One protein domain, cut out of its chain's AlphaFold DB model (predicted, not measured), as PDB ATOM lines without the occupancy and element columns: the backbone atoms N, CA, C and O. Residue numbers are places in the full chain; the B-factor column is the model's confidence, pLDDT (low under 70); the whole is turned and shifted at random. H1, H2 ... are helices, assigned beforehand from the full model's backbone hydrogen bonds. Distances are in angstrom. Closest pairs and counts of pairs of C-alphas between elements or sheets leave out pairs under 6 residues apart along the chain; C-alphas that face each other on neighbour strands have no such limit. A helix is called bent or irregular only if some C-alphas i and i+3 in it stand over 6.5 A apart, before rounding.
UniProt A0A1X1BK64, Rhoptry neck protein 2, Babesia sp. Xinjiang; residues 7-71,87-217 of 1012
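AT A GLANCE: This is residues 7 to 71 and 87 to 217 of the 1012 residues of the protein "Rhoptry neck protein 2" of Babesia sp. Xinjiang (UniProt A0A1X1BK64). A long helix, H6, is the spine of this domain: H2 runs antiparallel beside its first half, and H8 crosses it near its last residues. The short H5 packs beside H6 too, H4 packs on H2 with its first residues, H7 packs on H8, and H9 folds back from H8 to meet the beginning of H2. The printed part has 196 residues with nine named helices, H1 to H9 in order, and no named strand; the class is all helix. It is only just compact, close to loose, with a radius of gyration of the C-alphas of 19.6 A and spans of 59 by 42 by 36 A.

IN THESE COORDINATES: Find C-alpha 94 at (154.403, 183.419, 128.069); from there H6 runs 43.9 A through residues 94 to 123. H2, residues 15 to 29, is 20.4 A long; before it is H1, residues 7 to 10, and after it H3, residues 31 to 36, only just irregular, with C-alphas 33 and 36 6.52 A apart. Next come H4, residues 46 to 52, and H5, residues 55 to 61. H7, residues 134 to 146, is 17.7 A long; H8, residues 176 to 198, starts at C-alpha 176 (112.207, 165.401, 149.384) and is 32.9 A long. H9, residues 205 to 214, ends at C-alpha 214 (125.269, 181.834, 126.699).

HOW THE PARTS SIT: Start at H6: its residues 95 to 106 touch H2, opposite ways at a shallow tilt of 23 degrees, closest at the C-alphas of Leu 26 and Gly 96, 5.9 A. H5 touches H6 at a shallow tilt of 24 degrees, closest at C-alphas 55 and 104, 7.2 A. H4 touches H2 at C-alphas 46 and 20, 5.4 A, and H5 only just, only at the corner, with 3 pairs within 8 A. Residues 117 to 121 of H6 touch H8 at a steep tilt of 63 degrees, closest at C-alphas 117 and 189, 5.3 A. Look at C-alphas 135 and 197, 4.6 A apart, where H7 touches H8. H8 and H9 form a helical hairpin; H9 touches H2 only at their ends, C-alphas 213 and 17, 4.7 A. H1 touches H2; H3 is close to H2 but not clearly touching, 7.1 A at C-alphas 34 and 27. Every O i to N i+4 pair is within hydrogen-bond range in H2 and H4 to H9; H3 has 1 of 2, and H1 is too short for one.

THE WHOLE: C-alphas 38 and 173 are farthest apart, 65.0 A. Residues 72 to 86 are not printed; C-alphas 71 and 87 are 17.5 A apart. The link from H7 to H8, residues 147 to 175, is long. Confidence is under 70 at 41 residues, among them 149 to 156 and 199 to 206.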
ATOM      1  N   MET A   7     138.667 187.911 131.702       86.00
ATOM      2  CA  MET A   7     137.961 186.764 131.136       86.00
ATOM      3  C   MET A   7     137.368 185.849 132.228       86.00
ATOM      4  O   MET A   7     136.231 185.413 132.090       86.00
ATOM      5  N   PHE A   8     138.066 185.615 133.347       84.75
ATOM      6  CA  PHE A   8     137.526 184.809 134.455       84.75
ATOM      7  C   PHE A   8     136.333 185.470 135.162       84.75
ATOM      8  O   PHE A   8     135.515 184.781 135.763       84.75
ATOM      9  N   TRP A   9     136.208 186.795 135.072       83.88
ATOM     10  CA  TRP A   9     135.037 187.533 135.538       83.88
ATOM     11  C   TRP A   9     133.878 187.441 134.545       83.88
ATOM     12  O   TRP A   9     132.760 187.120 134.943       83.88
ATOM     13  N   VAL A  10     134.157 187.675 133.259       83.62
ATOM     14  CA  VAL A  10     133.149 187.699 132.185       83.62
ATOM     15  C   VAL A  10     132.542 186.316 131.939       83.62
ATOM     16  O   VAL A  10     131.344 186.203 131.700       83.62
ATOM     17  N   CYS A  11     133.339 185.250 132.034       82.12
ATOM     18  CA  CYS A  11     132.868 183.886 131.785       82.12
ATOM     19  C   CYS A  11     132.051 183.280 132.936       82.12
ATOM     20  O   CYS A  11     131.471 182.205 132.768       82.12
ATOM     21  N   GLY A  12     132.023 183.932 134.104       82.31
ATOM     22  CA  GLY A  12     131.404 183.384 135.305       82.31
ATOM     23  C   GLY A  12     131.975 182.011 135.667       82.31
ATOM     24  O   GLY A  12     133.188 181.831 135.769       82.31
ATOM     25  N   ASN A  13     131.087 181.032 135.837       84.31
ATOM     26  CA  ASN A  13     131.428 179.650 136.162       84.31
ATOM     27  C   ASN A  13     131.166 178.689 134.981       84.31
ATOM     28  O   ASN A  13     131.069 177.482 135.202       84.31
ATOM     29  N   ASN A  14     131.096 179.195 133.740       88.62
ATOM     30  CA  ASN A  14     130.912 178.368 132.544       88.62
ATOM     31  C   ASN A  14     132.268 178.028 131.872       88.62
ATOM     32  O   ASN A  14     132.927 178.910 131.306       88.62
ATOM     33  N   PRO A  15     132.692 176.748 131.874       88.00
ATOM     34  CA  PRO A  15     133.963 176.320 131.282       88.00
ATOM     35  C   PRO A  15     133.975 176.362 129.747       88.00
ATOM     36  O   PRO A  15     135.047 176.494 129.155       88.00
ATOM     37  N   PHE A  16     132.818 176.267 129.085       89.38
ATOM     38  CA  PHE A  16     132.721 176.343 127.626       89.38
ATOM     39  C   PHE A  16     132.926 177.768 127.130       89.38
ATOM     40  O   PHE A  16     133.678 177.976 126.178       89.38
ATOM     41  N   LEU A  17     132.327 178.746 127.815       90.69
ATOM     42  CA  LEU A  17     132.551 180.162 127.533       90.69
ATOM     43  C   LEU A  17     134.005 180.560 127.831       90.69
ATOM     44  O   LEU A  17     134.642 181.213 127.004       90.69
ATOM     45  N   LEU A  18     134.560 180.095 128.960       90.69
ATOM     46  CA  LEU A  18     135.960 180.338 129.320       90.69
ATOM     47  C   LEU A  18     136.933 179.750 128.295       90.69
ATOM     48  O   LEU A  18     137.850 180.439 127.853       90.69
ATOM     49  N   GLY A  19     136.724 178.497 127.888       90.81
ATOM     50  CA  GLY A  19     137.541 177.858 126.862       90.81
ATOM     51  C   GLY A  19     137.428 178.560 125.511       90.81
ATOM     52  O   GLY A  19     138.445 178.812 124.872       90.81
ATOM     53  N   HIS A  20     136.221 178.979 125.115       92.00
ATOM     54  CA  HIS A  20     136.001 179.701 123.861       92.00
ATOM     55  C   HIS A  20     136.761 181.037 123.821       92.00
ATOM     56  O   HIS A  20     137.491 181.304 122.863       92.00
ATOM     57  N   LEU A  21     136.657 181.853 124.879       91.44
ATOM     58  CA  LEU A  21     137.407 183.109 124.966       91.44
ATOM     59  C   LEU A  21     138.918 182.870 125.063       91.44
ATOM     60  O   LEU A  21     139.677 183.582 124.408       91.44
ATOM     61  N   ALA A  22     139.363 181.851 125.801       91.75
ATOM     62  CA  ALA A  22     140.779 181.507 125.902       91.75
ATOM     63  C   ALA A  22     141.368 181.069 124.548       91.75
ATOM     64  O   ALA A  22     142.487 181.462 124.214       91.75
ATOM     65  N   THR A  23     140.619 180.313 123.736       92.75
ATOM     66  CA  THR A  23     141.026 179.933 122.375       92.75
ATOM     67  C   THR A  23     141.108 181.150 121.451       92.75
ATOM     68  O   THR A  23     142.099 181.297 120.735       92.75
ATOM     69  N   ASN A  24     140.142 182.072 121.515       91.25
ATOM     70  CA  ASN A  24     140.181 183.315 120.731       91.25
ATOM     71  C   ASN A  24     141.327 184.241 121.173       91.25
ATOM     72  O   ASN A  24     142.017 184.831 120.344       91.25
ATOM     73  N   MET A  25     141.589 184.328 122.478       90.38
ATOM     74  CA  MET A  25     142.713 185.090 123.023       90.38
ATOM     75  C   MET A  25     144.057 184.477 122.610       90.38
ATOM     76  O   MET A  25     145.009 185.204 122.319       90.38
ATOM     77  N   LEU A  26     144.148 183.147 122.529       90.50
ATOM     78  CA  LEU A  26     145.334 182.462 122.017       90.50
ATOM     79  C   LEU A  26     145.543 182.782 120.530       90.50
ATOM     80  O   LEU A  26     146.659 183.120 120.137       90.50
ATOM     81  N   ALA A  27     144.471 182.752 119.734       89.81
ATOM     82  CA  ALA A  27     144.485 183.127 118.321       89.81
ATOM     83  C   ALA A  27     144.978 184.566 118.114       89.81
ATOM     84  O   ALA A  27     145.817 184.818 117.255       89.81
ATOM     85  N   TYR A  28     144.499 185.496 118.943       89.31
ATOM     86  CA  TYR A  28     144.879 186.905 118.888       89.31
ATOM     87  C   TYR A  28     146.337 187.130 119.311       89.31
ATOM     88  O   TYR A  28     147.120 187.738 118.585       89.31
ATOM     89  N   THR A  29     146.735 186.599 120.470       86.56
ATOM     90  CA  THR A  29     148.092 186.806 121.006       86.56
ATOM     91  C   THR A  29     149.171 186.125 120.165       86.56
ATOM     92  O   THR A  29     150.319 186.568 120.185       86.56
ATOM     93  N   GLN A  30     148.834 185.045 119.454       88.69
ATOM     94  CA  GLN A  30     149.747 184.270 118.610       88.69
ATOM     95  C   GLN A  30     149.363 184.329 117.122       88.69
ATOM     96  O   GLN A  30     149.658 183.394 116.377       88.69
ATOM     97  N   TYR A  31     148.735 185.421 116.674       88.38
ATOM     98  CA  TYR A  31     148.207 185.560 115.311       88.38
ATOM     99  C   TYR A  31     149.221 185.167 114.228       88.38
ATOM    100  O   TYR A  31     148.910 184.393 113.323       88.38
ATOM    101  N   ASN A  32     150.470 185.618 114.372       85.75
ATOM    102  CA  ASN A  32     151.522 185.344 113.395       85.75
ATOM    103  C   ASN A  32     151.883 183.853 113.278       85.75
ATOM    104  O   ASN A  32     152.233 183.400 112.192       85.75
ATOM    105  N   LEU A  33     151.779 183.084 114.369       85.88
ATOM    106  CA  LEU A  33     152.081 181.646 114.373       85.88
ATOM    107  C   LEU A  33     150.990 180.818 113.680       85.88
ATOM    108  O   LEU A  33     151.290 179.771 113.104       85.88
ATOM    109  N   PHE A  34     149.735 181.271 113.747       87.62
ATOM    110  CA  PHE A  34     148.591 180.545 113.194       87.62
ATOM    111  C   PHE A  34     148.221 180.992 111.776       87.62
ATOM    112  O   PHE A  34     147.939 180.141 110.938       87.62
ATOM    113  N   PHE A  35     148.241 182.299 111.491       88.25
ATOM    114  CA  PHE A  35     147.587 182.855 110.298       88.25
ATOM    115  C   PHE A  35     148.510 183.626 109.342       88.25
ATOM    116  O   PHE A  35     148.111 183.866 108.208       88.25
ATOM    117  N   ALA A  36     149.722 184.022 109.752       79.12
ATOM    118  CA  ALA A  36     150.581 184.880 108.918       79.12
ATOM    119  C   ALA A  36     151.593 184.130 108.027       79.12
ATOM    120  O   ALA A  36     152.081 184.704 107.057       79.12
ATOM    121  N   ALA A  37     151.937 182.873 108.333       67.25
ATOM    122  CA  ALA A  37     152.932 182.102 107.578       67.25
ATOM    123  C   ALA A  37     152.285 181.135 106.568       67.25
ATOM    124  O   ALA A  37     151.269 180.514 106.867       67.25
ATOM    125  N   SER A  38     152.924 180.925 105.409       59.78
ATOM    126  CA  SER A  38     152.500 179.940 104.390       59.78
ATOM    127  C   SER A  38     152.518 178.486 104.891       59.78
ATOM    128  O   SER A  38     151.781 177.653 104.378       59.78
ATOM    129  N   ASN A  39     153.302 178.209 105.942       59.53
ATOM    130  CA  ASN A  39     153.303 176.971 106.730       59.53
ATOM    131  C   ASN A  39     152.833 177.246 108.176       59.53
ATOM    132  O   ASN A  39     153.516 176.893 109.140       59.53
ATOM    133  N   GLY A  40     151.709 177.950 108.333       66.00
ATOM    134  CA  GLY A  40     151.109 178.261 109.633       66.00
ATOM    135  C   GLY A  40     150.753 177.007 110.436       66.00
ATOM    136  O   GLY A  40     150.422 175.950 109.888       66.00
ATOM    137  N   ARG A  41     150.834 177.102 111.767       82.94
ATOM    138  CA  ARG A  41     150.431 176.003 112.652       82.94
ATOM    139  C   ARG A  41     148.914 175.804 112.583       82.94
ATOM    140  O   ARG A  41     148.159 176.765 112.539       82.94
ATOM    141  N   GLN A  42     148.473 174.547 112.643       87.44
ATOM    142  CA  GLN A  42     147.050 174.204 112.686       87.44
ATOM    143  C   GLN A  42     146.363 174.867 113.886       87.44
ATOM    144  O   GLN A  42     146.787 174.679 115.029       87.44
ATOM    145  N   PHE A  43     145.294 175.608 113.610       90.12
ATOM    146  CA  PHE A  43     144.425 176.207 114.612       90.12
ATOM    147  C   PHE A  43     143.104 175.439 114.652       90.12
ATOM    148  O   PHE A  43     142.509 175.197 113.605       90.12
ATOM    149  N   TYR A  44     142.670 175.060 115.853       91.38
ATOM    150  CA  TYR A  44     141.413 174.351 116.075       91.38
ATOM    151  C   TYR A  44     140.497 175.206 116.941       91.38
ATOM    152  O   TYR A  44     140.940 175.832 117.911       91.38
ATOM    153  N   THR A  45     139.209 175.218 116.619       90.12
ATOM    154  CA  THR A  45     138.223 175.928 117.441       90.12
ATOM    155  C   THR A  45     137.994 175.197 118.766       90.12
ATOM    156  O   THR A  45     138.193 173.987 118.872       90.12
ATOM    157  N   TRP A  46     137.524 175.910 119.797       90.38
ATOM    158  CA  TRP A  46     137.203 175.274 121.084       90.38
ATOM    159  C   TRP A  46     136.186 174.131 120.935       90.38
ATOM    160  O   TRP A  46     136.290 173.107 121.605       90.38
ATOM    161  N   LEU A  47     135.251 174.274 119.994       86.69
ATOM    162  CA  LEU A  47     134.259 173.256 119.672       86.69
ATOM    163  C   LEU A  47     134.889 171.975 119.111       86.69
ATOM    164  O   LEU A  47     134.549 170.876 119.543       86.69
ATOM    165  N   GLU A  48     135.835 172.108 118.181       85.25
ATOM    166  CA  GLU A  48     136.581 170.972 117.623       85.25
ATOM    167  C   GLU A  48     137.397 170.258 118.701       85.25
ATOM    168  O   GLU A  48     137.402 169.026 118.764       85.25
ATOM    169  N   LEU A  49     138.032 171.024 119.592       87.69
ATOM    170  CA  LEU A  49     138.812 170.480 120.700       87.69
ATOM    171  C   LEU A  49     137.936 169.656 121.655       87.69
ATOM    172  O   LEU A  49     138.294 168.518 121.965       87.69
ATOM    173  N   VAL A  50     136.772 170.178 122.059       84.81
ATOM    174  CA  VAL A  50     135.810 169.462 122.916       84.81
ATOM    175  C   VAL A  50     135.263 168.210 122.217       84.81
ATOM    176  O   VAL A  50     135.235 167.139 122.825       84.81
ATOM    177  N   ASN A  51     134.890 168.306 120.936       77.88
ATOM    178  CA  ASN A  51     134.345 167.175 120.174       77.88
ATOM    179  C   ASN A  51     135.360 166.044 119.973       77.88
ATOM    180  O   ASN A  51     134.982 164.871 119.949       77.88
ATOM    181  N   SER A  52     136.642 166.382 119.827       76.88
ATOM    182  CA  SER A  52     137.700 165.393 119.612       76.88
ATOM    183  C   SER A  52     137.932 164.480 120.820       76.88
ATOM    184  O   SER A  52     138.409 163.356 120.649       76.88
ATOM    185  N   GLY A  53     137.632 164.957 122.036       66.44
ATOM    186  CA  GLY A  53     137.866 164.234 123.290       66.44
ATOM    187  C   GLY A  53     139.334 163.863 123.555       66.44
ATOM    188  O   GLY A  53     139.615 163.063 124.444       66.44
ATOM    189  N   ASN A  54     140.292 164.392 122.784       71.88
ATOM    190  CA  ASN A  54     141.704 164.027 122.875       71.88
ATOM    191  C   ASN A  54     142.605 165.269 122.825       71.88
ATOM    192  O   ASN A  54     142.373 166.219 122.082       71.88
ATOM    193  N   LEU A  55     143.696 165.227 123.588       84.56
ATOM    194  CA  LEU A  55     144.693 166.293 123.645       84.56
ATOM    195  C   LEU A  55     145.574 166.374 122.397       84.56
ATOM    196  O   LEU A  55     146.287 167.356 122.255       84.56
ATOM    197  N   ASP A  56     145.533 165.401 121.482       85.00
ATOM    198  CA  ASP A  56     146.384 165.411 120.283       85.00
ATOM    199  C   ASP A  56     146.158 166.657 119.399       85.00
ATOM    200  O   ASP A  56     147.118 167.198 118.848       85.00
ATOM    201  N   MET A  57     144.915 167.143 119.277       88.81
ATOM    202  CA  MET A  57     144.623 168.387 118.546       88.81
ATOM    203  C   MET A  57     145.175 169.614 119.281       88.81
ATOM    204  O   MET A  57     145.822 170.463 118.666       88.81
ATOM    205  N   LEU A  58     145.006 169.665 120.608       90.25
ATOM    206  CA  LEU A  58     145.574 170.724 121.443       90.25
ATOM    207  C   LEU A  58     147.108 170.720 121.379       90.25
ATOM    208  O   LEU A  58     147.721 171.773 121.247       90.25
ATOM    209  N   ASP A  59     147.738 169.547 121.412       89.75
ATOM    210  CA  ASP A  59     149.188 169.391 121.331       89.75
ATOM    211  C   ASP A  59     149.731 169.899 119.991       89.75
ATOM    212  O   ASP A  59     150.780 170.543 119.966       89.75
ATOM    213  N   ARG A  60     149.012 169.667 118.883       88.56
ATOM    214  CA  ARG A  60     149.364 170.219 117.562       88.56
ATOM    215  C   ARG A  60     149.209 171.737 117.522       88.56
ATOM    216  O   ARG A  60     150.106 172.400 117.007       88.56
ATOM    217  N   MET A  61     148.137 172.277 118.105       89.62
ATOM    218  CA  MET A  61     147.878 173.722 118.181       89.62
ATOM    219  C   MET A  61     148.856 174.463 119.105       89.62
ATOM    220  O   MET A  61     149.263 175.586 118.824       89.62
ATOM    221  N   CYS A  62     149.281 173.828 120.192       89.81
ATOM    222  CA  CYS A  62     150.195 174.394 121.183       89.81
ATOM    223  C   CYS A  62     151.650 173.926 120.997       89.81
ATOM    224  O   CYS A  62     152.490 174.187 121.855       89.81
ATOM    225  N   GLY A  63     151.968 173.172 119.939       86.50
ATOM    226  CA  GLY A  63     153.324 172.652 119.697       86.50
ATOM    227  C   GLY A  63     153.895 171.784 120.817       86.50
ATOM    228  O   GLY A  63     155.114 171.658 120.958       86.50
ATOM    229  N   THR A  64     153.029 171.220 121.653       87.69
ATOM    230  CA  THR A  64     153.420 170.573 122.901       87.69
ATOM    231  C   THR A  64     153.970 169.184 122.608       87.69
ATOM    232  O   THR A  64     153.288 168.314 122.066       87.69
ATOM    233  N   LYS A  65     155.225 168.938 122.996       85.81
ATOM    234  CA  LYS A  65     155.865 167.627 122.832       85.81
ATOM    235  C   LYS A  65     155.739 166.830 124.125       85.81
ATOM    236  O   LYS A  65     156.298 167.198 125.162       85.81
ATOM    237  N   ARG A  66     155.030 165.701 124.058       84.81
ATOM    238  CA  ARG A  66     154.875 164.765 125.182       84.81
ATOM    239  C   ARG A  66     155.843 163.590 125.058       84.81
ATOM    240  O   ARG A  66     156.015 163.024 123.983       84.81
ATOM    241  N   GLY A  67     156.422 163.164 126.183       79.56
ATOM    242  CA  GLY A  67     157.221 161.932 126.254       79.56
ATOM    243  C   GLY A  67     156.434 160.672 125.843       79.56
ATOM    244  O   GLY A  67     155.212 160.731 125.681       79.56
ATOM    245  N   PRO A  68     157.082 159.502 125.703       77.94
ATOM    246  CA  PRO A  68     156.431 158.291 125.197       77.94
ATOM    247  C   PRO A  68     155.259 157.853 126.088       77.94
ATOM    248  O   PRO A  68     155.359 157.903 127.320       77.94
ATOM    249  N   LYS A  69     154.149 157.426 125.460       72.12
ATOM    250  CA  LYS A  69     152.927 156.944 126.141       72.12
ATOM    251  C   LYS A  69     153.174 155.654 126.924       72.12
ATOM    252  O   LYS A  69     152.532 155.429 127.946       72.12
ATOM    253  N   TYR A  70     154.144 154.854 126.494       73.56
ATOM    254  CA  TYR A  70     154.549 153.622 127.156       73.56
ATOM    255  C   TYR A  70     156.015 153.698 127.582       73.56
ATOM    256  O   TYR A  70     156.855 154.225 126.856       73.56
ATOM    257  N   LYS A  71     156.324 153.175 128.769       75.81
ATOM    258  CA  LYS A  71     157.688 152.979 129.254       75.81
ATOM    259  C   LYS A  71     158.022 151.496 129.160       75.81
ATOM    260  O   LYS A  71     157.275 150.662 129.674       75.81
ATOM    261  N   ARG A  87     156.836 169.203 127.267       83.31
ATOM    262  CA  ARG A  87     157.716 170.296 126.851       83.31
ATOM    263  C   ARG A  87     156.909 171.213 125.945       83.31
ATOM    264  O   ARG A  87     156.455 170.774 124.890       83.31
ATOM    265  N   ASP A  88     156.763 172.448 126.396       83.81
ATOM    266  CA  ASP A  88     156.076 173.496 125.652       83.81
ATOM    267  C   ASP A  88     156.968 174.012 124.526       83.81
ATOM    268  O   ASP A  88     158.200 173.887 124.583       83.81
ATOM    269  N   ASP A  89     156.335 174.541 123.487       83.12
ATOM    270  CA  ASP A  89     157.039 175.092 122.340       83.12
ATOM    271  C   ASP A  89     157.839 176.339 122.752       83.12
ATOM    272  O   ASP A  89     157.257 177.257 123.340       83.12
ATOM    273  N   PRO A  90     159.152 176.408 122.461       79.44
ATOM    274  CA  PRO A  90     159.917 177.626 122.677       79.44
ATOM    275  C   PRO A  90     159.364 178.839 121.924       79.44
ATOM    276  O   PRO A  90     159.610 179.943 122.402       79.44
ATOM    277  N   ASP A  91     158.633 178.683 120.818       82.19
ATOM    278  CA  ASP A  91     158.144 179.810 120.008       82.19
ATOM    279  C   ASP A  91     156.878 180.473 120.579       82.19
ATOM    280  O   ASP A  91     156.563 181.609 120.229       82.19
ATOM    281  N   LEU A  92     156.195 179.825 121.533       85.00
ATOM    282  CA  LEU A  92     155.047 180.410 122.230       85.00
ATOM    283  C   LEU A  92     155.468 181.561 123.155       85.00
ATOM    284  O   LEU A  92     156.479 181.505 123.866       85.00
ATOM    285  N   SER A  93     154.636 182.604 123.201       86.38
ATOM    286  CA  SER A  93     154.737 183.627 124.247       86.38
ATOM    287  C   SER A  93     154.367 183.067 125.628       86.38
ATOM    288  O   SER A  93     153.697 182.040 125.748       86.38
ATOM    289  N   ALA A  94     154.760 183.772 126.693       84.00
ATOM    290  CA  ALA A  94     154.403 183.419 128.069       84.00
ATOM    291  C   ALA A  94     152.877 183.321 128.276       84.00
ATOM    292  O   ALA A  94     152.401 182.379 128.911       84.00
ATOM    293  N   ASP A  95     152.119 184.237 127.666       84.62
ATOM    294  CA  ASP A  95     150.653 184.236 127.700       84.62
ATOM    295  C   ASP A  95     150.077 183.063 126.890       84.62
ATOM    296  O   ASP A  95     149.140 182.400 127.333       84.62
ATOM    297  N   GLY A  96     150.689 182.728 125.748       87.56
ATOM    298  CA  GLY A  96     150.321 181.554 124.953       87.56
ATOM    299  C   GLY A  96     150.513 180.241 125.721       87.56
ATOM    300  O   GLY A  96     149.635 179.379 125.707       87.56
ATOM    301  N   VAL A  97     151.615 180.107 126.470       89.38
ATOM    302  CA  VAL A  97     151.857 178.952 127.353       89.38
ATOM    303  C   VAL A  97     150.795 178.865 128.452       89.38
ATOM    304  O   VAL A  97     150.306 177.770 128.745       89.38
ATOM    305  N   PHE A  98     150.415 179.991 129.063       90.81
ATOM    306  CA  PHE A  98     149.350 180.023 130.069       90.81
ATOM    307  C   PHE A  98     147.999 179.578 129.489       90.81
ATOM    308  O   PHE A  98     147.361 178.686 130.051       90.81
ATOM    309  N   LEU A  99     147.596 180.133 128.342       92.00
ATOM    310  CA  LEU A  99     146.332 179.797 127.681       92.00
ATOM    311  C   LEU A  99     146.290 178.323 127.252       92.00
ATOM    312  O   LEU A  99     145.300 177.645 127.505       92.00
ATOM    313  N   CYS A 100     147.384 177.779 126.713       91.81
ATOM    314  CA  CYS A 100     147.485 176.350 126.405       91.81
ATOM    315  C   CYS A 100     147.352 175.460 127.655       91.81
ATOM    316  O   CYS A 100     146.711 174.412 127.594       91.81
ATOM    317  N   ASN A 101     147.914 175.870 128.801       90.75
ATOM    318  CA  ASN A 101     147.720 175.158 130.069       90.75
ATOM    319  C   ASN A 101     146.259 175.221 130.552       90.75
ATOM    320  O   ASN A 101     145.740 174.217 131.036       90.75
ATOM    321  N   LEU A 102     145.605 176.380 130.423       91.12
ATOM    322  CA  LEU A 102     144.196 176.561 130.785       91.12
ATOM    323  C   LEU A 102     143.286 175.668 129.933       91.12
ATOM    324  O   LEU A 102     142.477 174.922 130.481       91.12
ATOM    325  N   LEU A 103     143.462 175.692 128.608       92.44
ATOM    326  CA  LEU A 103     142.695 174.865 127.674       92.44
ATOM    327  C   LEU A 103     142.888 173.366 127.949       92.44
ATOM    328  O   LEU A 103     141.917 172.616 127.926       92.44
ATOM    329  N   GLU A 104     144.112 172.928 128.268       90.56
ATOM    330  CA  GLU A 104     144.384 171.533 128.641       90.56
ATOM    331  C   GLU A 104     143.615 171.119 129.906       90.56
ATOM    332  O   GLU A 104     142.962 170.077 129.916       90.56
ATOM    333  N   ILE A 105     143.642 171.943 130.961       87.19
ATOM    334  CA  ILE A 105     142.924 171.666 132.216       87.19
ATOM    335  C   ILE A 105     141.414 171.622 131.989       87.19
ATOM    336  O   ILE A 105     140.750 170.717 132.501       87.19
ATOM    337  N   LEU A 106     140.875 172.554 131.198       89.31
ATOM    338  CA  LEU A 106     139.458 172.581 130.846       89.31
ATOM    339  C   LEU A 106     139.046 171.329 130.068       89.31
ATOM    340  O   LEU A 106     138.082 170.681 130.466       89.31
ATOM    341  N   LEU A 107     139.791 170.935 129.027       88.81
ATOM    342  CA  LEU A 107     139.480 169.730 128.242       88.81
ATOM    343  C   LEU A 107     139.490 168.471 129.107       88.81
ATOM    344  O   LEU A 107     138.577 167.657 129.014       88.81
ATOM    345  N   ILE A 108     140.490 168.324 129.978       83.12
ATOM    346  CA  ILE A 108     140.584 167.167 130.877       83.12
ATOM    347  C   ILE A 108     139.435 167.165 131.895       83.12
ATOM    348  O   ILE A 108     138.900 166.105 132.215       83.12
ATOM    349  N   SER A 109     139.052 168.336 132.409       82.19
ATOM    350  CA  SER A 109     137.949 168.460 133.372       82.19
ATOM    351  C   SER A 109     136.597 168.169 132.719       82.19
ATOM    352  O   SER A 109     135.762 167.496 133.322       82.19
ATOM    353  N   ILE A 110     136.395 168.620 131.477       86.06
ATOM    354  CA  ILE A 110     135.206 168.316 130.667       86.06
ATOM    355  C   ILE A 110     135.135 166.812 130.381       86.06
ATOM    356  O   ILE A 110     134.106 166.206 130.656       86.06
ATOM    357  N   ASP A 111     136.228 166.197 129.920       80.31
ATOM    358  CA  ASP A 111     136.326 164.747 129.682       80.31
ATOM    359  C   ASP A 111     135.988 163.933 130.944       80.31
ATOM    360  O   ASP A 111     135.161 163.023 130.917       80.31
ATOM    361  N   ALA A 112     136.550 164.316 132.093       73.81
ATOM    362  CA  ALA A 112     136.244 163.674 133.369       73.81
ATOM    363  C   ALA A 112     134.783 163.871 133.818       73.81
ATOM    364  O   ALA A 112     134.214 162.985 134.453       73.81
ATOM    365  N   SER A 113     134.172 165.012 133.491       77.81
ATOM    366  CA  SER A 113     132.772 165.300 133.828       77.81
ATOM    367  C   SER A 113     131.800 164.540 132.926       77.81
ATOM    368  O   SER A 113     130.789 164.042 133.412       77.81
ATOM    369  N   ILE A 114     132.129 164.394 131.635       80.06
ATOM    370  CA  ILE A 114     131.407 163.527 130.692       80.06
ATOM    371  C   ILE A 114     131.393 162.090 131.227       80.06
ATOM    372  O   ILE A 114     130.333 161.464 131.271       80.06
ATOM    373  N   ASP A 115     132.545 161.592 131.679       73.69
ATOM    374  CA  ASP A 115     132.664 160.260 132.278       73.69
ATOM    375  C   ASP A 115     131.761 160.072 133.497       73.69
ATOM    376  O   ASP A 115     131.099 159.039 133.620       73.69
ATOM    377  N   ASP A 116     131.731 161.053 134.396       69.88
ATOM    378  CA  ASP A 116     130.927 160.983 135.614       69.88
ATOM    379  C   ASP A 116     129.421 161.080 135.331       69.88
ATOM    380  O   ASP A 116     128.650 160.234 135.788       69.88
ATOM    381  N   MET A 117     129.001 162.041 134.503       78.06
ATOM    382  CA  MET A 117     127.605 162.180 134.075       78.06
ATOM    383  C   MET A 117     127.129 160.932 133.317       78.06
ATOM    384  O   MET A 117     126.010 160.462 133.528       78.06
ATOM    385  N   GLY A 118     127.985 160.347 132.475       72.12
ATOM    386  CA  GLY A 118     127.689 159.106 131.763       72.12
ATOM    387  C   GLY A 118     127.549 157.910 132.707       72.12
ATOM    388  O   GLY A 118     126.628 157.103 132.557       72.12
ATOM    389  N   GLN A 119     128.405 157.815 133.727       66.44
ATOM    390  CA  GLN A 119     128.284 156.803 134.779       66.44
ATOM    391  C   GLN A 119     127.015 156.982 135.619       66.44
ATOM    392  O   GLN A 119     126.362 155.979 135.913       66.44
ATOM    393  N   LEU A 120     126.640 158.218 135.966       69.31
ATOM    394  CA  LEU A 120     125.392 158.522 136.673       69.31
ATOM    395  C   LEU A 120     124.186 157.994 135.889       69.31
ATOM    396  O   LEU A 120     123.377 157.246 136.434       69.31
ATOM    397  N   LEU A 121     124.098 158.305 134.594       75.75
ATOM    398  CA  LEU A 121     123.033 157.789 133.731       75.75
ATOM    399  C   LEU A 121     123.084 156.255 133.625       75.75
ATOM    400  O   LEU A 121     122.050 155.585 133.658       75.75
ATOM    401  N   SER A 122     124.282 155.667 133.566       69.19
ATOM    402  CA  SER A 122     124.449 154.213 133.480       69.19
ATOM    403  C   SER A 122     123.976 153.457 134.723       69.19
ATOM    404  O   SER A 122     123.419 152.363 134.598       69.19
ATOM    405  N   GLN A 123     124.102 154.050 135.915       70.44
ATOM    406  CA  GLN A 123     123.525 153.496 137.148       70.44
ATOM    407  C   GLN A 123     122.001 153.332 137.053       70.44
ATOM    408  O   GLN A 123     121.441 152.444 137.693       70.44
ATOM    409  N   HIS A 124     121.351 154.130 136.205       73.38
ATOM    410  CA  HIS A 124     119.915 154.096 135.942       73.38
ATOM    411  C   HIS A 124     119.548 153.360 134.640       73.38
ATOM    412  O   HIS A 124     118.447 153.525 134.124       73.38
ATOM    413  N   GLY A 125     120.440 152.503 134.127       64.12
ATOM    414  CA  GLY A 125     120.145 151.588 133.017       64.12
ATOM    415  C   GLY A 125     120.456 152.128 131.620       64.12
ATOM    416  O   GLY A 125     120.122 151.475 130.632       64.12
ATOM    417  N   VAL A 126     121.121 153.280 131.513       75.50
ATOM    418  CA  VAL A 126     121.500 153.889 130.229       75.50
ATOM    419  C   VAL A 126     122.831 153.310 129.711       75.50
ATOM    420  O   VAL A 126     123.782 153.158 130.485       75.50
ATOM    421  N   PRO A 127     122.964 152.981 128.412       69.50
ATOM    422  CA  PRO A 127     124.233 152.505 127.866       69.50
ATOM    423  C   PRO A 127     125.259 153.645 127.771       69.50
ATOM    424  O   PRO A 127     125.117 154.547 126.948       69.50
ATOM    425  N   TYR A 128     126.317 153.576 128.584       74.62
ATOM    426  CA  TYR A 128     127.487 154.455 128.511       74.62
ATOM    427  C   TYR A 128     128.765 153.623 128.398       74.62
ATOM    428  O   TYR A 128     128.948 152.660 129.145       74.62
ATOM    429  N   GLU A 129     129.662 154.005 127.490       70.62
ATOM    430  CA  GLU A 129     130.959 153.350 127.309       70.62
ATOM    431  C   GLU A 129     132.090 154.380 127.238       70.62
ATOM    432  O   GLU A 129     132.115 155.229 126.349       70.62
ATOM    433  N   HIS A 130     133.084 154.246 128.122       63.66
ATOM    434  CA  HIS A 130     134.232 155.160 128.253       63.66
ATOM    435  C   HIS A 130     135.112 155.294 127.005       63.66
ATOM    436  O   HIS A 130     135.878 156.240 126.881       63.66
ATOM    437  N   HIS A 131     135.082 154.313 126.104       62.78
ATOM    438  CA  HIS A 131     135.928 154.306 124.904       62.78
ATOM    439  C   HIS A 131     135.237 154.890 123.673       62.78
ATOM    440  O   HIS A 131     135.857 154.996 122.615       62.78
ATOM    441  N   ILE A 132     133.962 155.252 123.804       69.38
ATOM    442  CA  ILE A 132     133.165 155.837 122.735       69.38
ATOM    443  C   ILE A 132     133.121 157.348 122.943       69.38
ATOM    444  O   ILE A 132     132.968 157.830 124.062       69.38
ATOM    445  N   GLY A 133     133.280 158.099 121.853       69.75
ATOM    446  CA  GLY A 133     133.255 159.557 121.904       69.75
ATOM    447  C   GLY A 133     131.934 160.094 122.480       69.75
ATOM    448  O   GLY A 133     130.882 159.467 122.303       69.75
ATOM    449  N   PRO A 134     131.957 161.270 123.129       77.19
ATOM    450  CA  PRO A 134     130.798 161.831 123.826       77.19
ATOM    451  C   PRO A 134     129.569 162.001 122.929       77.19
ATOM    452  O   PRO A 134     128.454 161.726 123.357       77.19
ATOM    453  N   VAL A 135     129.776 162.366 121.662       81.88
ATOM    454  CA  VAL A 135     128.716 162.520 120.652       81.88
ATOM    455  C   VAL A 135     127.995 161.194 120.387       81.88
ATOM    456  O   VAL A 135     126.766 161.128 120.374       81.88
ATOM    457  N   ALA A 136     128.756 160.117 120.183       80.12
ATOM    458  CA  ALA A 136     128.202 158.796 119.897       80.12
ATOM    459  C   ALA A 136     127.509 158.200 121.131       80.12
ATOM    460  O   ALA A 136     126.445 157.593 120.999       80.12
ATOM    461  N   ASN A 137     128.064 158.427 122.326       80.69
ATOM    462  CA  ASN A 137     127.383 158.110 123.579       80.69
ATOM    463  C   ASN A 137     126.069 158.894 123.700       80.69
ATOM    464  O   ASN A 137     125.030 158.270 123.890       80.69
ATOM    465  N   GLY A 138     126.069 160.210 123.469       84.56
ATOM    466  CA  GLY A 138     124.860 161.040 123.523       84.56
ATOM    467  C   GLY A 138     123.742 160.542 122.602       84.56
ATOM    468  O   GLY A 138     122.616 160.343 123.056       84.56
ATOM    469  N   ARG A 139     124.058 160.203 121.343       81.94
ATOM    470  CA  ARG A 139     123.074 159.641 120.392       81.94
ATOM    471  C   ARG A 139     122.480 158.311 120.869       81.94
ATOM    472  O   ARG A 139     121.274 158.101 120.763       81.94
ATOM    473  N   ARG A 140     123.309 157.411 121.412       81.75
ATOM    474  CA  ARG A 140     122.852 156.119 121.958       81.75
ATOM    475  C   ARG A 140     121.967 156.304 123.186       81.75
ATOM    476  O   ARG A 140     120.972 155.598 123.327       81.75
ATOM    477  N   MET A 141     122.323 157.247 124.056       85.00
ATOM    478  CA  MET A 141     121.545 157.580 125.245       85.00
ATOM    479  C   MET A 141     120.167 158.111 124.862       85.00
ATOM    480  O   MET A 141     119.173 157.600 125.364       85.00
ATOM    481  N   GLN A 142     120.103 159.066 123.931       85.38
ATOM    482  CA  GLN A 142     118.836 159.612 123.441       85.38
ATOM    483  C   GLN A 142     117.958 158.519 122.819       85.38
ATOM    484  O   GLN A 142     116.791 158.400 123.178       85.38
ATOM    485  N   ALA A 143     118.527 157.630 121.997       80.62
ATOM    486  CA  ALA A 143     117.780 156.516 121.414       80.62
ATOM    487  C   ALA A 143     117.159 155.577 122.465       80.62
ATOM    488  O   ALA A 143     116.044 155.109 122.268       80.62
ATOM    489  N   VAL A 144     117.842 155.302 123.581       82.06
ATOM    490  CA  VAL A 144     117.323 154.413 124.642       82.06
ATOM    491  C   VAL A 144     116.359 155.127 125.586       82.06
ATOM    492  O   VAL A 144     115.389 154.534 126.043       82.06
ATOM    493  N   LEU A 145     116.629 156.390 125.902       84.50
ATOM    494  CA  LEU A 145     115.857 157.141 126.888       84.50
ATOM    495  C   LEU A 145     114.554 157.705 126.331       84.50
ATOM    496  O   LEU A 145     113.611 157.899 127.098       84.50
ATOM    497  N   CYS A 146     114.522 157.969 125.028       82.94
ATOM    498  CA  CYS A 146     113.388 158.568 124.339       82.94
ATOM    499  C   CYS A 146     112.501 157.548 123.631       82.94
ATOM    500  O   CYS A 146     111.340 157.848 123.361       82.94
ATOM    501  N   SER A 147     113.010 156.348 123.339       76.31
ATOM    502  CA  SER A 147     112.180 155.283 122.783       76.31
ATOM    503  C   SER A 147     111.417 154.559 123.887       76.31
ATOM    504  O   SER A 147     111.964 154.144 124.910       76.31
ATOM    505  N   ASN A 148     110.115 154.398 123.677       70.00
ATOM    506  CA  ASN A 148     109.299 153.531 124.504       70.00
ATOM    507  C   ASN A 148     109.437 152.097 123.968       70.00
ATOM    508  O   ASN A 148     109.113 151.866 122.805       70.00
ATOM    509  N   PRO A 149     109.854 151.108 124.780       64.44
ATOM    510  CA  PRO A 149     110.007 149.723 124.324       64.44
ATOM    511  C   PRO A 149     108.692 149.062 123.875       64.44
ATOM    512  O   PRO A 149     108.721 147.943 123.368       64.44
ATOM    513  N   LYS A 150     107.542 149.719 124.090       65.31
ATOM    514  CA  LYS A 150     106.222 149.268 123.632       65.31
ATOM    515  C   LYS A 150     105.781 149.879 122.299       65.31
ATOM    516  O   LYS A 150     104.829 149.364 121.720       65.31
ATOM    517  N   ASP A 151     106.442 150.936 121.827       67.00
ATOM    518  CA  ASP A 151     106.086 151.598 120.573       67.00
ATOM    519  C   ASP A 151     106.923 151.045 119.405       67.00
ATOM    520  O   ASP A 151     108.122 150.807 119.558       67.00
ATOM    521  N   PRO A 152     106.326 150.850 118.214       61.25
ATOM    522  CA  PRO A 152     107.040 150.351 117.038       61.25
ATOM    523  C   PRO A 152     108.001 151.388 116.435       61.25
ATOM    524  O   PRO A 152     108.891 151.029 115.665       61.25
ATOM    525  N   ALA A 153     107.834 152.671 116.772       63.16
ATOM    526  CA  ALA A 153     108.671 153.764 116.297       63.16
ATOM    527  C   ALA A 153     109.743 154.126 117.338       63.16
ATOM    528  O   ALA A 153     109.437 154.510 118.466       63.16
ATOM    529  N   ILE A 154     111.016 154.051 116.942       64.19
ATOM    530  CA  ILE A 154     112.134 154.494 117.778       64.19
ATOM    531  C   ILE A 154     112.188 156.021 117.728       64.19
ATOM    532  O   ILE A 154     112.647 156.600 116.743       64.19
ATOM    533  N   SER A 155     111.748 156.682 118.799       69.38
ATOM    534  CA  SER A 155     112.035 158.104 118.979       69.38
ATOM    535  C   SER A 155     113.492 158.283 119.395       69.38
ATOM    536  O   SER A 155     113.925 157.791 120.437       69.38
ATOM    537  N   VAL A 156     114.261 158.979 118.558       69.25
ATOM    538  CA  VAL A 156     115.698 159.221 118.769       69.25
ATOM    539  C   VAL A 156     115.942 160.538 119.517       69.25
ATOM    540  O   VAL A 156     117.080 160.835 119.863       69.25
ATOM    541  N   ARG A 157     114.897 161.342 119.774       77.31
ATOM    542  CA  ARG A 157     115.004 162.640 120.457       77.31
ATOM    543  C   ARG A 157     113.790 162.939 121.327       77.31
ATOM    544  O   ARG A 157     112.651 162.791 120.895       77.31
ATOM    545  N   CYS A 158     114.046 163.425 122.535       83.06
ATOM    546  CA  CYS A 158     113.022 163.873 123.468       83.06
ATOM    547  C   CYS A 158     113.584 164.930 124.429       83.06
ATOM    548  O   CYS A 158     114.773 165.263 124.405       83.06
ATOM    549  N   ASP A 159     112.712 165.490 125.260       85.12
ATOM    550  CA  ASP A 159     113.112 166.325 126.387       85.12
ATOM    551  C   ASP A 159     113.173 165.475 127.650       85.12
ATOM    552  O   ASP A 159     112.542 164.421 127.741       85.12
ATOM    553  N   PHE A 160     113.885 165.953 128.671       85.94
ATOM    554  CA  PHE A 160     114.024 165.210 129.921       85.94
ATOM    555  C   PHE A 160     112.668 164.793 130.513       85.94
ATOM    556  O   PHE A 160     112.514 163.670 130.993       85.94
ATOM    557  N   ARG A 161     111.651 165.662 130.402       83.50
ATOM    558  CA  ARG A 161     110.294 165.404 130.910       83.50
ATOM    559  C   ARG A 161     109.595 164.219 130.244       83.50
ATOM    560  O   ARG A 161     108.799 163.567 130.914       83.50
ATOM    561  N   SER A 162     109.879 163.967 128.968       81.25
ATOM    562  CA  SER A 162     109.329 162.852 128.188       81.25
ATOM    563  C   SER A 162     110.251 161.631 128.150       81.25
ATOM    564  O   SER A 162     109.890 160.612 127.569       81.25
ATOM    565  N   SER A 163     111.418 161.706 128.794       84.31
ATOM    566  CA  SER A 163     112.342 160.583 128.915       84.31
ATOM    567  C   SER A 163     111.889 159.561 129.962       84.31
ATOM    568  O   SER A 163     111.194 159.879 130.933       84.31
ATOM    569  N   THR A 164     112.381 158.329 129.832       81.06
ATOM    570  CA  THR A 164     112.171 157.258 130.824       81.06
ATOM    571  C   THR A 164     112.794 157.547 132.203       81.06
ATOM    572  O   THR A 164     112.448 156.881 133.183       81.06
ATOM    573  N   LEU A 165     113.662 158.564 132.315       81.69
ATOM    574  CA  LEU A 165     114.287 158.992 133.574       81.69
ATOM    575  C   LEU A 165     113.365 159.848 134.454       81.69
ATOM    576  O   LEU A 165     113.618 159.984 135.649       81.69
ATOM    577  N   ASN A 166     112.284 160.402 133.904       80.19
ATOM    578  CA  ASN A 166     111.327 161.213 134.657       80.19
ATOM    579  C   ASN A 166     110.159 160.357 135.187       80.19
ATOM    580  O   ASN A 166     108.992 160.639 134.925       80.19
ATOM    581  N   THR A 167     110.467 159.272 135.908       77.38
ATOM    582  CA  THR A 167     109.461 158.363 136.492       77.38
ATOM    583  C   THR A 167     109.429 158.459 138.015       77.38
ATOM    584  O   THR A 167     110.471 158.498 138.666       77.38
ATOM    585  N   THR A 168     108.230 158.450 138.612       68.62
ATOM    586  CA  THR A 168     108.045 158.546 140.077       68.62
ATOM    587  C   THR A 168     108.780 157.438 140.837       68.62
ATOM    588  O   THR A 168     109.338 157.691 141.901       68.62
ATOM    589  N   LYS A 169     108.894 156.249 140.229       69.44
ATOM    590  CA  LYS A 169     109.610 155.079 140.763       69.44
ATOM    591  C   LYS A 169     111.093 155.320 141.059       69.44
ATOM    592  O   LYS A 169     111.638 154.683 141.950       69.44
ATOM    593  N   LEU A 170     111.762 156.221 140.334       65.88
ATOM    594  CA  LEU A 170     113.183 156.529 140.565       65.88
ATOM    595  C   LEU A 170     113.418 157.347 141.847       65.88
ATOM    596  O   LEU A 170     114.541 157.389 142.356       65.88
ATOM    597  N   PHE A 171     112.363 157.978 142.367       73.06
ATOM    598  CA  PHE A 171     112.404 158.867 143.527       73.06
ATOM    599  C   PHE A 171     111.668 158.294 144.750       73.06
ATOM    600  O   PHE A 171     111.712 158.891 145.824       73.06
ATOM    601  N   GLU A 172     111.024 157.130 144.616       64.81
ATOM    602  CA  GLU A 172     110.372 156.421 145.720       64.81
ATOM    603  C   GLU A 172     111.398 156.023 146.799       64.81
ATOM    604  O   GLU A 172     112.451 155.458 146.508       64.81
ATOM    605  N   GLY A 173     111.104 156.351 148.064       58.06
ATOM    606  CA  GLY A 173     111.964 156.045 149.214       58.06
ATOM    607  C   GLY A 173     113.094 157.045 149.499       58.06
ATOM    608  O   GLY A 173     113.815 156.856 150.476       58.06
ATOM    609  N   LYS A 174     113.248 158.115 148.703       62.56
ATOM    610  CA  LYS A 174     114.215 159.201 148.966       62.56
ATOM    611  C   LYS A 174     113.560 160.370 149.702       62.56
ATOM    612  O   LYS A 174     112.366 160.626 149.531       62.56
ATOM    613  N   SER A 175     114.333 161.105 150.503       67.56
ATOM    614  CA  SER A 175     113.841 162.347 151.115       67.56
ATOM    615  C   SER A 175     113.505 163.395 150.038       67.56
ATOM    616  O   SER A 175     114.024 163.342 148.919       67.56
ATOM    617  N   LYS A 176     112.631 164.365 150.352       69.00
ATOM    618  CA  LYS A 176     112.207 165.401 149.384       69.00
ATOM    619  C   LYS A 176     113.387 166.179 148.791       69.00
ATOM    620  O   LYS A 176     113.330 166.545 147.618       69.00
ATOM    621  N   ASP A 177     114.437 166.408 149.572       60.97
ATOM    622  CA  ASP A 177     115.601 167.188 149.147       60.97
ATOM    623  C   ASP A 177     116.568 166.352 148.299       60.97
ATOM    624  O   ASP A 177     116.988 166.794 147.230       60.97
ATOM    625  N   GLU A 178     116.825 165.096 148.681       64.50
ATOM    626  CA  GLU A 178     117.639 164.165 147.882       64.50
ATOM    627  C   GLU A 178     116.977 163.810 146.546       64.50
ATOM    628  O   GLU A 178     117.654 163.662 145.526       64.50
ATOM    629  N   GLY A 179     115.646 163.676 146.536       72.88
ATOM    630  CA  GLY A 179     114.877 163.444 145.317       72.88
ATOM    631  C   GLY A 179     115.012 164.606 144.331       72.88
ATOM    632  O   GLY A 179     115.279 164.378 143.151       72.88
ATOM    633  N   LYS A 180     114.907 165.850 144.822       77.56
ATOM    634  CA  LYS A 180     115.108 167.063 144.012       77.56
ATOM    635  C   LYS A 180     116.538 167.186 143.489       77.56
ATOM    636  O   LYS A 180     116.721 167.513 142.319       77.56
ATOM    637  N   GLU A 181     117.541 166.909 144.322       72.94
ATOM    638  CA  GLU A 181     118.947 166.973 143.906       72.94
ATOM    639  C   GLU A 181     119.267 165.924 142.830       72.94
ATOM    640  O   GLU A 181     119.897 166.243 141.820       72.94
ATOM    641  N   LEU A 182     118.800 164.685 143.006       73.94
ATOM    642  CA  LEU A 182     118.976 163.632 142.007       73.94
ATOM    643  C   LEU A 182     118.299 163.993 140.685       73.94
ATOM    644  O   LEU A 182     118.895 163.804 139.626       73.94
ATOM    645  N   TRP A 183     117.071 164.514 140.746       84.38
ATOM    646  CA  TRP A 183     116.322 164.930 139.562       84.38
ATOM    647  C   TRP A 183     117.082 166.011 138.786       84.38
ATOM    648  O   TRP A 183     117.278 165.868 137.582       84.38
ATOM    649  N   ALA A 184     117.604 167.026 139.483       81.88
ATOM    650  CA  ALA A 184     118.397 168.091 138.871       81.88
ATOM    651  C   ALA A 184     119.681 167.561 138.208       81.88
ATOM    652  O   ALA A 184     119.990 167.941 137.081       81.88
ATOM    653  N   ARG A 185     120.400 166.636 138.860       79.62
ATOM    654  CA  ARG A 185     121.621 166.030 138.298       79.62
ATOM    655  C   ARG A 185     121.343 165.149 137.080       79.62
ATOM    656  O   ARG A 185     122.116 165.168 136.125       79.62
ATOM    657  N   LEU A 186     120.257 164.373 137.104       84.69
ATOM    658  CA  LEU A 186     119.843 163.550 135.963       84.69
ATOM    659  C   LEU A 186     119.411 164.415 134.781       84.69
ATOM    660  O   LEU A 186     119.784 164.110 133.648       84.69
ATOM    661  N   GLN A 187     118.678 165.498 135.049       88.38
ATOM    662  CA  GLN A 187     118.310 166.464 134.023       88.38
ATOM    663  C   GLN A 187     119.555 167.106 133.407       88.38
ATOM    664  O   GLN A 187     119.693 167.119 132.187       88.38
ATOM    665  N   GLU A 188     120.482 167.592 134.233       84.44
ATOM    666  CA  GLU A 188     121.711 168.228 133.757       84.44
ATOM    667  C   GLU A 188     122.542 167.277 132.886       84.44
ATOM    668  O   GLU A 188     122.980 167.669 131.804       84.44
ATOM    669  N   ALA A 189     122.704 166.017 133.308       84.31
ATOM    670  CA  ALA A 189     123.405 165.002 132.527       84.31
ATOM    671  C   ALA A 189     122.692 164.702 131.196       84.31
ATOM    672  O   ALA A 189     123.339 164.643 130.149       84.31
ATOM    673  N   PHE A 190     121.364 164.541 131.215       88.00
ATOM    674  CA  PHE A 190     120.567 164.294 130.013       88.00
ATOM    675  C   PHE A 190     120.683 165.442 129.004       88.00
ATOM    676  O   PHE A 190     121.012 165.213 127.838       88.00
ATOM    677  N   ASP A 191     120.453 166.675 129.465       86.81
ATOM    678  CA  ASP A 191     120.502 167.880 128.637       86.81
ATOM    679  C   ASP A 191     121.915 168.094 128.077       86.81
ATOM    680  O   ASP A 191     122.082 168.487 126.923       86.81
ATOM    681  N   PHE A 192     122.953 167.787 128.859       86.75
ATOM    682  CA  PHE A 192     124.337 167.897 128.415       86.75
ATOM    683  C   PHE A 192     124.679 166.919 127.282       86.75
ATOM    684  O   PHE A 192     125.218 167.337 126.255       86.75
ATOM    685  N   PHE A 193     124.318 165.638 127.411       86.75
ATOM    686  CA  PHE A 193     124.550 164.649 126.351       86.75
ATOM    687  C   PHE A 193     123.706 164.904 125.097       86.75
ATOM    688  O   PHE A 193     124.185 164.636 123.993       86.75
ATOM    689  N   LYS A 194     122.491 165.452 125.253       86.19
ATOM    690  CA  LYS A 194     121.658 165.922 124.135       86.19
ATOM    691  C   LYS A 194     122.365 167.032 123.355       86.19
ATOM    692  O   LYS A 194     122.555 166.927 122.148       86.19
ATOM    693  N   LEU A 195     122.857 168.054 124.051       83.31
ATOM    694  CA  LEU A 195     123.575 169.158 123.410       83.31
ATOM    695  C   LEU A 195     124.843 168.671 122.692       83.31
ATOM    696  O   LEU A 195     125.082 169.055 121.550       83.31
ATOM    697  N   LEU A 196     125.615 167.763 123.299       80.94
ATOM    698  CA  LEU A 196     126.804 167.182 122.661       80.94
ATOM    699  C   LEU A 196     126.475 166.374 121.395       80.94
ATOM    700  O   LEU A 196     127.256 166.401 120.443       80.94
ATOM    701  N   SER A 197     125.338 165.668 121.341       79.88
ATOM    702  CA  SER A 197     124.924 164.985 120.109       79.88
ATOM    703  C   SER A 197     124.506 165.957 119.006       79.88
ATOM    704  O   SER A 197     124.802 165.711 117.833       79.88
ATOM    705  N   ASP A 198     123.864 167.060 119.385       75.75
ATOM    706  CA  ASP A 198     123.214 168.007 118.473       75.75
ATOM    707  C   ASP A 198     124.214 168.983 117.835       75.75
ATOM    708  O   ASP A 198     124.021 169.447 116.715       75.75
ATOM    709  N   VAL A 199     125.354 169.209 118.492       65.44
ATOM    710  CA  VAL A 199     126.483 170.012 117.989       65.44
ATOM    711  C   VAL A 199     127.074 169.487 116.665       65.44
ATOM    712  O   VAL A 199     127.781 170.218 115.977       65.44
ATOM    713  N   THR A 200     126.801 168.237 116.283       63.09
ATOM    714  CA  THR A 200     127.386 167.594 115.087       63.09
ATOM    715  C   THR A 200     126.439 167.494 113.892       63.09
ATOM    716  O   THR A 200     126.745 166.779 112.940       63.09
ATOM    717  N   ILE A 201     125.280 168.151 113.951       69.81
ATOM    718  CA  ILE A 201     124.278 168.113 112.883       69.81
ATOM    719  C   ILE A 201     124.321 169.417 112.100       69.81
ATOM    720  O   ILE A 201     124.217 170.512 112.666       69.81
ATOM    721  N   ASP A 202     124.470 169.275 110.785       57.22
ATOM    722  CA  ASP A 202     124.510 170.387 109.845       57.22
ATOM    723  C   ASP A 202     123.213 171.211 109.957       57.22
ATOM    724  O   ASP A 202     122.110 170.685 109.831       57.22
ATOM    725  N   GLY A 203     123.350 172.508 110.257       61.56
ATOM    726  CA  GLY A 203     122.238 173.450 110.458       61.56
ATOM    727  C   GLY A 203     121.954 173.837 111.919       61.56
ATOM    728  O   GLY A 203     121.632 174.996 112.173       61.56
ATOM    729  N   GLU A 204     122.159 172.937 112.891       64.12
ATOM    730  CA  GLU A 204     121.874 173.189 114.324       64.12
ATOM    731  C   GLU A 204     123.121 173.617 115.130       64.12
ATOM    732  O   GLU A 204     123.003 174.306 116.145       64.12
ATOM    733  N   GLN A 205     124.332 173.292 114.655       66.06
ATOM    734  CA  GLN A 205     125.607 173.483 115.370       66.06
ATOM    735  C   GLN A 205     125.803 174.885 115.976       66.06
ATOM    736  O   GLN A 205     126.249 175.009 117.120       66.06
ATOM    737  N   ARG A 206     125.468 175.951 115.234       64.31
ATOM    738  CA  ARG A 206     125.637 177.338 115.707       64.31
ATOM    739  C   ARG A 206     124.689 177.665 116.858       64.31
ATOM    740  O   ARG A 206     125.118 178.271 117.833       64.31
ATOM    741  N   ALA A 207     123.427 177.251 116.767       75.00
ATOM    742  CA  ALA A 207     122.433 177.515 117.803       75.00
ATOM    743  C   ALA A 207     122.758 176.736 119.086       75.00
ATOM    744  O   ALA A 207     122.798 177.320 120.169       75.00
ATOM    745  N   THR A 208     123.085 175.449 118.957       78.06
ATOM    746  CA  THR A 208     123.417 174.568 120.086       78.06
ATOM    747  C   THR A 208     124.689 175.017 120.805       78.06
ATOM    748  O   THR A 208     124.726 175.073 122.034       78.06
ATOM    749  N   TRP A 209     125.725 175.420 120.063       81.00
ATOM    750  CA  TRP A 209     126.947 175.950 120.668       81.00
ATOM    751  C   TRP A 209     126.706 177.270 121.408       81.00
ATOM    752  O   TRP A 209     127.171 177.435 122.536       81.00
ATOM    753  N   MET A 210     125.912 178.178 120.827       81.94
ATOM    754  CA  MET A 210     125.523 179.427 121.493       81.94
ATOM    755  C   MET A 210     124.703 179.163 122.766       81.94
ATOM    756  O   MET A 210     124.893 179.846 123.770       81.94
ATOM    757  N   GLN A 211     123.858 178.129 122.787       82.25
ATOM    758  CA  GLN A 211     123.159 177.695 124.003       82.25
ATOM    759  C   GLN A 211     124.116 177.168 125.084       82.25
ATOM    760  O   GLN A 211     123.887 177.415 126.266       82.25
ATOM    761  N   MET A 212     125.202 176.480 124.712       81.62
ATOM    762  CA  MET A 212     126.192 175.990 125.681       81.62
ATOM    763  C   MET A 212     127.009 177.118 126.326       81.62
ATOM    764  O   MET A 212     127.373 177.002 127.497       81.62
ATOM    765  N   ILE A 213     127.292 178.204 125.594       84.50
ATOM    766  CA  ILE A 213     128.144 179.308 126.080       84.50
ATOM    767  C   ILE A 213     127.372 180.528 126.609       84.50
ATOM    768  O   ILE A 213     127.978 181.376 127.255       84.50
ATOM    769  N   SER A 214     126.067 180.644 126.346       83.31
ATOM    770  CA  SER A 214     125.269 181.834 126.699       83.31
ATOM    771  C   SER A 214     124.939 181.960 128.185       83.31
ATOM    772  O   SER A 214     124.799 183.081 128.670       83.31
ATOM    773  N   ASP A 215     124.832 180.849 128.919       82.69
ATOM    774  CA  ASP A 215     124.552 180.872 130.357       82.69
ATOM    775  C   ASP A 215     125.855 180.760 131.178       82.69
ATOM    776  O   ASP A 215     126.433 179.672 131.266       82.69
ATOM    777  N   PRO A 216     126.324 181.840 131.830       77.69
ATOM    778  CA  PRO A 216     127.563 181.840 132.609       77.69
ATOM    779  C   PRO A 216     127.476 181.030 133.915       77.69
ATOM    780  O   PRO A 216     128.494 180.842 134.585       77.69
ATOM    781  N   ARG A 217     126.284 180.565 134.312       76.81
ATOM    782  CA  ARG A 217     126.056 179.770 135.532       76.81
ATOM    783  C   ARG A 217     125.831 178.286 135.250       76.81
ATOM    784  O   ARG A 217     125.726 177.510 136.195       76.81
TER     785      ARG A 217